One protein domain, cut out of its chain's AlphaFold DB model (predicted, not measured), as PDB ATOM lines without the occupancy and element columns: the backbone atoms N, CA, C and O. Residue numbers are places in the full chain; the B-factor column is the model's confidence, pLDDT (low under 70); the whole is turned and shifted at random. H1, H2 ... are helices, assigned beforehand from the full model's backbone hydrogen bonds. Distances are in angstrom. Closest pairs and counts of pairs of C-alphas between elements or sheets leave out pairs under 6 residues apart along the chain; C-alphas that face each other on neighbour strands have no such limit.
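This is residues 6 to 62 of the 62 residues of the protein "DDE_3 domain-containing protein" of termite gut metagenome (UniProt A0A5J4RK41). There is little regular structure here: H1 is the base of an open, extended chain, a long unnamed arm, residues 6 to 31, leads away from one end, and at the other the chain folds back to H2, set crosswise. The 57 printed residues hold two named helices, H1 then H2, and no named strand; the class is all helix, with 20 residues in named elements. The whole is extended, radius of gyration of the C-alphas 16.2 A, spanning 40 by 25 by 19 A.

Find C-alpha 32 at (7.191, 8.061, 25.839); from there H1, residues 32 to 43, runs 16.9 A. H2, residues 54 to 61, runs 10.9 A to C-alpha 61 at (7.781, 15.274, 9.710).

Look at Ile 40 and Leu 61: these closest C-alphas of H1 and H2 are 7.8 A apart, close but not clearly touching. The helices' lines are about perpendicular, at 82 degrees. In H1 and H2 every O i to N i+4 pair is within hydrogen-bond range.

The C-alphas farthest apart, Glu 16 and Asn 48, are 44.0 A apart. Residues 9 to 19, 24 to 30 and 32 to 39 stand free. The link from H1 to H2 is short, with 10 residues. The printed part has no cut, and no printed residue is under 70 in pLDDT.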
ATOM      1  N   TRP A   6      -7.130  19.496  29.112       88.81
ATOM      2  CA  TRP A   6      -7.894  18.897  28.017       88.81
ATOM      3  C   TRP A   6      -7.942  17.362  28.079       88.81
ATOM      4  O   TRP A   6      -8.881  16.767  27.561       88.81
ATOM      5  N   HIS A   7      -6.997  16.712  28.764       89.00
ATOM      6  CA  HIS A   7      -6.976  15.257  28.953       89.00
ATOM      7  C   HIS A   7      -7.844  14.778  30.125       89.00
ATOM      8  O   HIS A   7      -8.036  13.573  30.290       89.00
ATOM      9  N   ARG A   8      -8.359  15.699  30.952       84.75
ATOM     10  CA  ARG A   8      -9.128  15.391  32.173       84.75
ATOM     11  C   ARG A   8     -10.525  16.015  32.214       84.75
ATOM     12  O   ARG A   8     -11.207  15.884  33.222       84.75
ATOM     13  N   GLY A   9     -10.944  16.710  31.160       81.25
ATOM     14  CA  GLY A   9     -12.247  17.373  31.136       81.25
ATOM     15  C   GLY A   9     -13.417  16.387  31.072       81.25
ATOM     16  O   GLY A   9     -13.337  15.362  30.403       81.25
ATOM     17  N   ASP A  10     -14.549  16.756  31.671       77.75
ATOM     18  CA  ASP A  10     -15.775  15.935  31.697       77.75
ATOM     19  C   ASP A  10     -16.378  15.670  30.307       77.75
ATOM     20  O   ASP A  10     -17.225  14.796  30.129       77.75
ATOM     21  N   LYS A  11     -15.936  16.431  29.301       79.00
ATOM     22  CA  LYS A  11     -16.315  16.264  27.893       79.00
ATOM     23  C   LYS A  11     -15.511  15.175  27.176       79.00
ATOM     24  O   LYS A  11     -15.762  14.937  25.995       79.00
ATOM     25  N   LEU A  12     -14.538  14.542  27.837       80.25
ATOM     26  CA  LEU A  12     -13.773  13.456  27.233       80.25
ATOM     27  C   LEU A  12     -14.720  12.290  26.929       80.25
ATOM     28  O   LEU A  12     -15.431  11.795  27.808       80.25
ATOM     29  N   LYS A  13     -14.750  11.858  25.666       80.00
ATOM     30  CA  LYS A  13     -15.587  10.735  25.244       80.00
ATOM     31  C   LYS A  13     -15.199   9.498  26.054       80.00
ATOM     32  O   LYS A  13     -14.031   9.132  26.098       80.00
ATOM     33  N   LYS A  14     -16.180   8.830  26.662       82.19
ATOM     34  CA  LYS A  14     -15.967   7.498  27.234       82.19
ATOM     35  C   LYS A  14     -15.854   6.493  26.089       82.19
ATOM     36  O   LYS A  14     -16.704   6.471  25.198       82.19
ATOM     37  N   TRP A  15     -14.799   5.693  26.110       89.56
ATOM     38  CA  TRP A  15     -14.585   4.594  25.174       89.56
ATOM     39  C   TRP A  15     -14.912   3.275  25.874       89.56
ATOM     40  O   TRP A  15     -14.621   3.126  27.058       89.56
ATOM     41  N   GLU A  16     -15.508   2.320  25.160       94.00
ATOM     42  CA  GLU A  16     -15.973   1.054  25.755       94.00
ATOM     43  C   GLU A  16     -14.821   0.140  26.196       94.00
ATOM     44  O   GLU A  16     -14.968  -0.663  27.111       94.00
ATOM     45  N   ASN A  17     -13.660   0.280  25.561       95.88
ATOM     46  CA  ASN A  17     -12.535  -0.646  25.669       95.88
ATOM     47  C   ASN A  17     -11.179   0.057  25.854       95.88
ATOM     48  O   ASN A  17     -10.136  -0.557  25.637       95.88
ATOM     49  N   ILE A  18     -11.172   1.341  26.229       91.69
ATOM     50  CA  ILE A  18      -9.943   2.113  26.461       91.69
ATOM     51  C   ILE A  18     -10.026   2.776  27.831       91.69
ATOM     52  O   ILE A  18     -10.954   3.534  28.111       91.69
ATOM     53  N   ILE A  19      -9.014   2.526  28.663       90.44
ATOM     54  CA  ILE A  19      -8.859   3.152  29.976       90.44
ATOM     55  C   ILE A  19      -7.681   4.130  29.903       90.44
ATOM     56  O   ILE A  19      -6.548   3.700  29.668       90.44
ATOM     57  N   PRO A  20      -7.905   5.439  30.106       88.81
ATOM     58  CA  PRO A  20      -6.820   6.404  30.158       88.81
ATOM     59  C   PRO A  20      -5.912   6.180  31.372       88.81
ATOM     60  O   PRO A  20      -6.374   6.177  32.511       88.81
ATOM     61  N   LEU A  21      -4.605   6.061  31.129       91.44
ATOM     62  CA  LEU A  21      -3.581   6.085  32.176       91.44
ATOM     63  C   LEU A  21      -2.927   7.464  32.224       91.44
ATOM     64  O   LEU A  21      -2.452   7.976  31.204       91.44
ATOM     65  N   PHE A  22      -2.898   8.069  33.409       91.56
ATOM     66  CA  PHE A  22      -2.297   9.380  33.633       91.56
ATOM     67  C   PHE A  22      -0.947   9.232  34.316       91.56
ATOM     68  O   PHE A  22      -0.814   8.484  35.282       91.56
ATOM     69  N   GLN A  23       0.043   9.961  33.815       94.25
ATOM     70  CA  GLN A  23       1.358   9.996  34.441       94.25
ATOM     71  C   GLN A  23       1.368  10.916  35.679       94.25
ATOM     72  O   GLN A  23       0.474  11.765  35.816       94.25
ATOM     73  N   PRO A  24       2.369  10.784  36.569       95.31
ATOM     74  CA  PRO A  24       2.577  11.706  37.682       95.31
ATOM     75  C   PRO A  24       2.757  13.159  37.220       95.31
ATOM     76  O   PRO A  24       3.149  13.441  36.085       95.31
ATOM     77  N   ALA A  25       2.449  14.104  38.110       94.19
ATOM     78  CA  ALA A  25       2.609  15.522  37.814       94.19
ATOM     79  C   ALA A  25       4.087  15.860  37.566       94.19
ATOM     80  O   ALA A  25       4.953  15.412  38.309       94.19
ATOM     81  N   TYR A  26       4.347  16.683  36.545       93.69
ATOM     82  CA  TYR A  26       5.688  17.166  36.190       93.69
ATOM     83  C   TYR A  26       6.719  16.070  35.870       93.69
ATOM     84  O   TYR A  26       7.911  16.314  36.010       93.69
ATOM     85  N   SER A  27       6.264  14.907  35.389       95.69
ATOM     86  CA  SER A  27       7.127  13.789  34.981       95.69
ATOM     87  C   SER A  27       7.163  13.597  33.454       95.69
ATOM     88  O   SER A  27       6.514  12.684  32.936       95.69
ATOM     89  N   PRO A  28       7.853  14.457  32.680       94.25
ATOM     90  CA  PRO A  28       8.017  14.256  31.237       94.25
ATOM     91  C   PRO A  28       8.831  12.997  30.897       94.25
ATOM     92  O   PRO A  28       8.612  12.391  29.853       94.25
ATOM     93  N   GLU A  29       9.730  12.560  31.779       94.62
ATOM     94  CA  GLU A  29      10.604  11.396  31.597       94.62
ATOM     95  C   GLU A  29       9.846  10.071  31.453       94.62
ATOM     96  O   GLU A  29      10.341   9.146  30.813       94.62
ATOM     97  N   VAL A  30       8.632   9.982  32.006       94.50
ATOM     98  CA  VAL A  30       7.773   8.796  31.868       94.50
ATOM     99  C   VAL A  30       6.785   8.909  30.706       94.50
ATOM    100  O   VAL A  30       6.042   7.962  30.446       94.50
ATOM    101  N   ASN A  31       6.752  10.046  29.999       94.94
ATOM    102  CA  ASN A  31       5.938  10.220  28.804       94.94
ATOM    103  C   ASN A  31       6.728   9.746  27.569       94.94
ATOM    104  O   ASN A  31       7.613  10.466  27.100       94.94
ATOM    105  N   PRO A  32       6.419   8.581  26.972       93.81
ATOM    106  CA  PRO A  32       7.191   8.061  25.839       93.81
ATOM    107  C   PRO A  32       7.177   8.999  24.621       93.81
ATOM    108  O   PRO A  32       8.125   9.009  23.834       93.81
ATOM    109  N   VAL A  33       6.140   9.834  24.485       95.31
ATOM    110  CA  VAL A  33       6.033  10.829  23.409       95.31
ATOM    111  C   VAL A  33       7.148  11.880  23.497       95.31
ATOM    112  O   VAL A  33       7.652  12.313  22.463       95.31
ATOM    113  N   GLU A  34       7.623  12.232  24.695       96.12
ATOM    114  CA  GLU A  34       8.750  13.164  24.858       96.12
ATOM    115  C   GLU A  34      10.053  12.597  24.280       96.12
ATOM    116  O   GLU A  34      10.849  13.329  23.687       96.12
ATOM    117  N   SER A  35      10.247  11.276  24.375       94.25
ATOM    118  CA  SER A  35      11.397  10.604  23.755       94.25
ATOM    119  C   SER A  35      11.324  10.651  22.225       94.25
ATOM    120  O   SER A  35      12.337  10.894  21.564       94.25
ATOM    121  N   LEU A  36      10.125  10.487  21.654       94.44
ATOM    122  CA  LEU A  36       9.906  10.649  20.217       94.44
ATOM    123  C   LEU A  36      10.184  12.094  19.778       94.44
ATOM    124  O   LEU A  36      10.926  12.312  18.819       94.44
ATOM    125  N   TRP A  37       9.665  13.086  20.506       94.06
ATOM    126  CA  TRP A  37       9.926  14.495  20.201       94.06
ATOM    127  C   TRP A  37      11.400  14.852  20.292       94.06
ATOM    128  O   TRP A  37      11.908  15.582  19.441       94.06
ATOM    129  N   HIS A  38      12.107  14.315  21.284       93.81
ATOM    130  CA  HIS A  38      13.550  14.463  21.368       93.81
ATOM    131  C   HIS A  38      14.229  13.940  20.094       93.81
ATOM    132  O   HIS A  38      14.998  14.670  19.469       93.81
ATOM    133  N   HIS A  39      13.891  12.730  19.640       94.00
ATOM    134  CA  HIS A  39      14.442  12.180  18.399       94.00
ATOM    135  C   HIS A  39      14.136  13.057  17.173       94.00
ATOM    136  O   HIS A  39      15.047  13.369  16.405       94.00
ATOM    137  N   ILE A  40      12.889  13.507  17.012       94.19
ATOM    138  CA  ILE A  40      12.467  14.357  15.887       94.19
ATOM    139  C   ILE A  40      13.234  15.685  15.883       94.19
ATOM    140  O   ILE A  40      13.747  16.096  14.842       94.19
ATOM    141  N   ARG A  41      13.393  16.343  17.036       92.38
ATOM    142  CA  ARG A  41      14.170  17.592  17.121       92.38
ATOM    143  C   ARG A  41      15.648  17.376  16.811       92.38
ATOM    144  O   ARG A  41      16.253  18.209  16.140       92.38
ATOM    145  N   GLU A  42      16.237  16.286  17.300       93.94
ATOM    146  CA  GLU A  42      17.666  16.008  17.116       93.94
ATOM    147  C   GLU A  42      18.009  15.517  15.706       93.94
ATOM    148  O   GLU A  42      19.085  15.829  15.192       93.94
ATOM    149  N   LYS A  43      17.126  14.736  15.074       92.44
ATOM    150  CA  LYS A  43      17.416  14.020  13.820       92.44
ATOM    151  C   LYS A  43      16.572  14.476  12.631       92.44
ATOM    152  O   LYS A  43      17.048  14.403  11.504       92.44
ATOM    153  N   GLY A  44      15.389  15.040  12.862       91.81
ATOM    154  CA  GLY A  44      14.469  15.528  11.822       91.81
ATOM    155  C   GLY A  44      14.882  16.850  11.166       91.81
ATOM    156  O   GLY A  44      14.109  17.459  10.431       91.81
ATOM    157  N   LYS A  45      16.104  17.338  11.426       92.25
ATOM    158  CA  LYS A  45      16.657  18.575  10.845       92.25
ATOM    159  C   LYS A  45      15.790  19.828  11.091       92.25
ATOM    160  O   LYS A  45      15.885  20.789  10.340       92.25
ATOM    161  N   PHE A  46      14.948  19.841  12.126       94.12
ATOM    162  CA  PHE A  46      14.095  20.992  12.462       94.12
ATOM    163  C   PHE A  46      14.869  22.160  13.082       94.12
ATOM    164  O   PHE A  46      14.439  23.308  13.007       94.12
ATOM    165  N   LYS A  47      16.023  21.881  13.700       91.69
ATOM    166  CA  LYS A  47      16.861  22.905  14.329       91.69
ATOM    167  C   LYS A  47      17.319  23.936  13.301       91.69
ATOM    168  O   LYS A  47      17.774  23.570  12.220       91.69
ATOM    169  N   ASN A  48      17.236  25.212  13.679       92.25
ATOM    170  CA  ASN A  48      17.708  26.352  12.887       92.25
ATOM    171  C   ASN A  48      17.155  26.382  11.450       92.25
ATOM    172  O   ASN A  48      17.829  26.844  10.536       92.25
ATOM    173  N   THR A  49      15.942  25.865  11.251       93.44
ATOM    174  CA  THR A  49      15.263  25.850   9.955       93.44
ATOM    175  C   THR A  49      13.992  26.682  10.057       93.44
ATOM    176  O   THR A  49      13.175  26.457  10.947       93.44
ATOM    177  N   THR A  50      13.819  27.636   9.147       96.12
ATOM    178  CA  THR A  50      12.542  28.327   8.939       96.12
ATOM    179  C   THR A  50      11.786  27.665   7.796       96.12
ATOM    180  O   THR A  50      12.402  27.155   6.864       96.12
ATOM    181  N   PHE A  51      10.460  27.706   7.857       96.62
ATOM    182  CA  PHE A  51       9.570  27.138   6.848       96.62
ATOM    183  C   PHE A  51       8.629  28.232   6.345       96.62
ATOM    184  O   PHE A  51       8.231  29.108   7.119       96.62
ATOM    185  N   HIS A  52       8.277  28.196   5.063       97.88
ATOM    186  CA  HIS A  52       7.427  29.207   4.426       97.88
ATOM    187  C   HIS A  52       5.940  28.849   4.465       97.88
ATOM    188  O   HIS A  52       5.089  29.694   4.192       97.88
ATOM    189  N   SER A  53       5.613  27.604   4.815       98.12
ATOM    190  CA  SER A  53       4.238  27.141   4.963       98.12
ATOM    191  C   SER A  53       4.133  26.007   5.979       98.12
ATOM    192  O   SER A  53       5.118  25.340   6.297       98.12
ATOM    193  N   LEU A  54       2.911  25.752   6.450       97.25
ATOM    194  CA  LEU A  54       2.618  24.581   7.275       97.25
ATOM    195  C   LEU A  54       2.918  23.271   6.526       97.25
ATOM    196  O   LEU A  54       3.481  22.355   7.113       97.25
ATOM    197  N   GLY A  55       2.636  23.215   5.220       97.88
ATOM    198  CA  GLY A  55       2.900  22.029   4.401       97.88
ATOM    199  C   GLY A  55       4.384  21.661   4.331       97.88
ATOM    200  O   GLY A  55       4.727  20.485   4.313       97.88
ATOM    201  N   GLU A  56       5.294  22.638   4.359       97.06
ATOM    202  CA  GLU A  56       6.733  22.347   4.434       97.06
ATOM    203  C   GLU A  56       7.147  21.744   5.785       97.06
ATOM    204  O   GLU A  56       8.039  20.894   5.826       97.06
ATOM    205  N   VAL A  57       6.499  22.155   6.881       95.62
ATOM    206  CA  VAL A  57       6.713  21.567   8.213       95.62
ATOM    207  C   VAL A  57       6.214  20.123   8.232       95.62
ATOM    208  O   VAL A  57       6.932  19.235   8.688       95.62
ATOM    209  N   GLU A  58       5.015  19.878   7.702       95.69
ATOM    210  CA  GLU A  58       4.419  18.541   7.604       95.69
ATOM    211  C   GLU A  58       5.272  17.606   6.742       95.69
ATOM    212  O   GLU A  58       5.634  16.524   7.194       95.69
ATOM    213  N   ASN A  59       5.700  18.055   5.558       94.94
ATOM    214  CA  ASN A  59       6.590  17.289   4.680       94.94
ATOM    215  C   ASN A  59       7.943  16.964   5.324       94.94
ATOM    216  O   ASN A  59       8.615  16.039   4.885       94.94
ATOM    217  N   ARG A  60       8.383  17.733   6.329       94.31
ATOM    218  CA  ARG A  60       9.601  17.415   7.083       94.31
ATOM    219  C   ARG A  60       9.370  16.348   8.154       94.31
ATOM    220  O   ARG A  60      10.325  15.676   8.540       94.31
ATOM    221  N   LEU A  61       8.153  16.256   8.688       91.44
ATOM    222  CA  LEU A  61       7.781  15.274   9.710       91.44
ATOM    223  C   LEU A  61       7.619  13.857   9.130       91.44
ATOM    224  O   LEU A  61       7.766  12.901   9.892       91.44
ATOM    225  N   VAL A  62       7.308  13.742   7.831       70.88
ATOM    226  CA  VAL A  62       7.096  12.489   7.071       70.88
ATOM    227  C   VAL A  62       8.391  12.012   6.416       70.88
ATOM    228  O   VAL A  62       8.636  10.786   6.452       70.88
TER     229      VAL A  62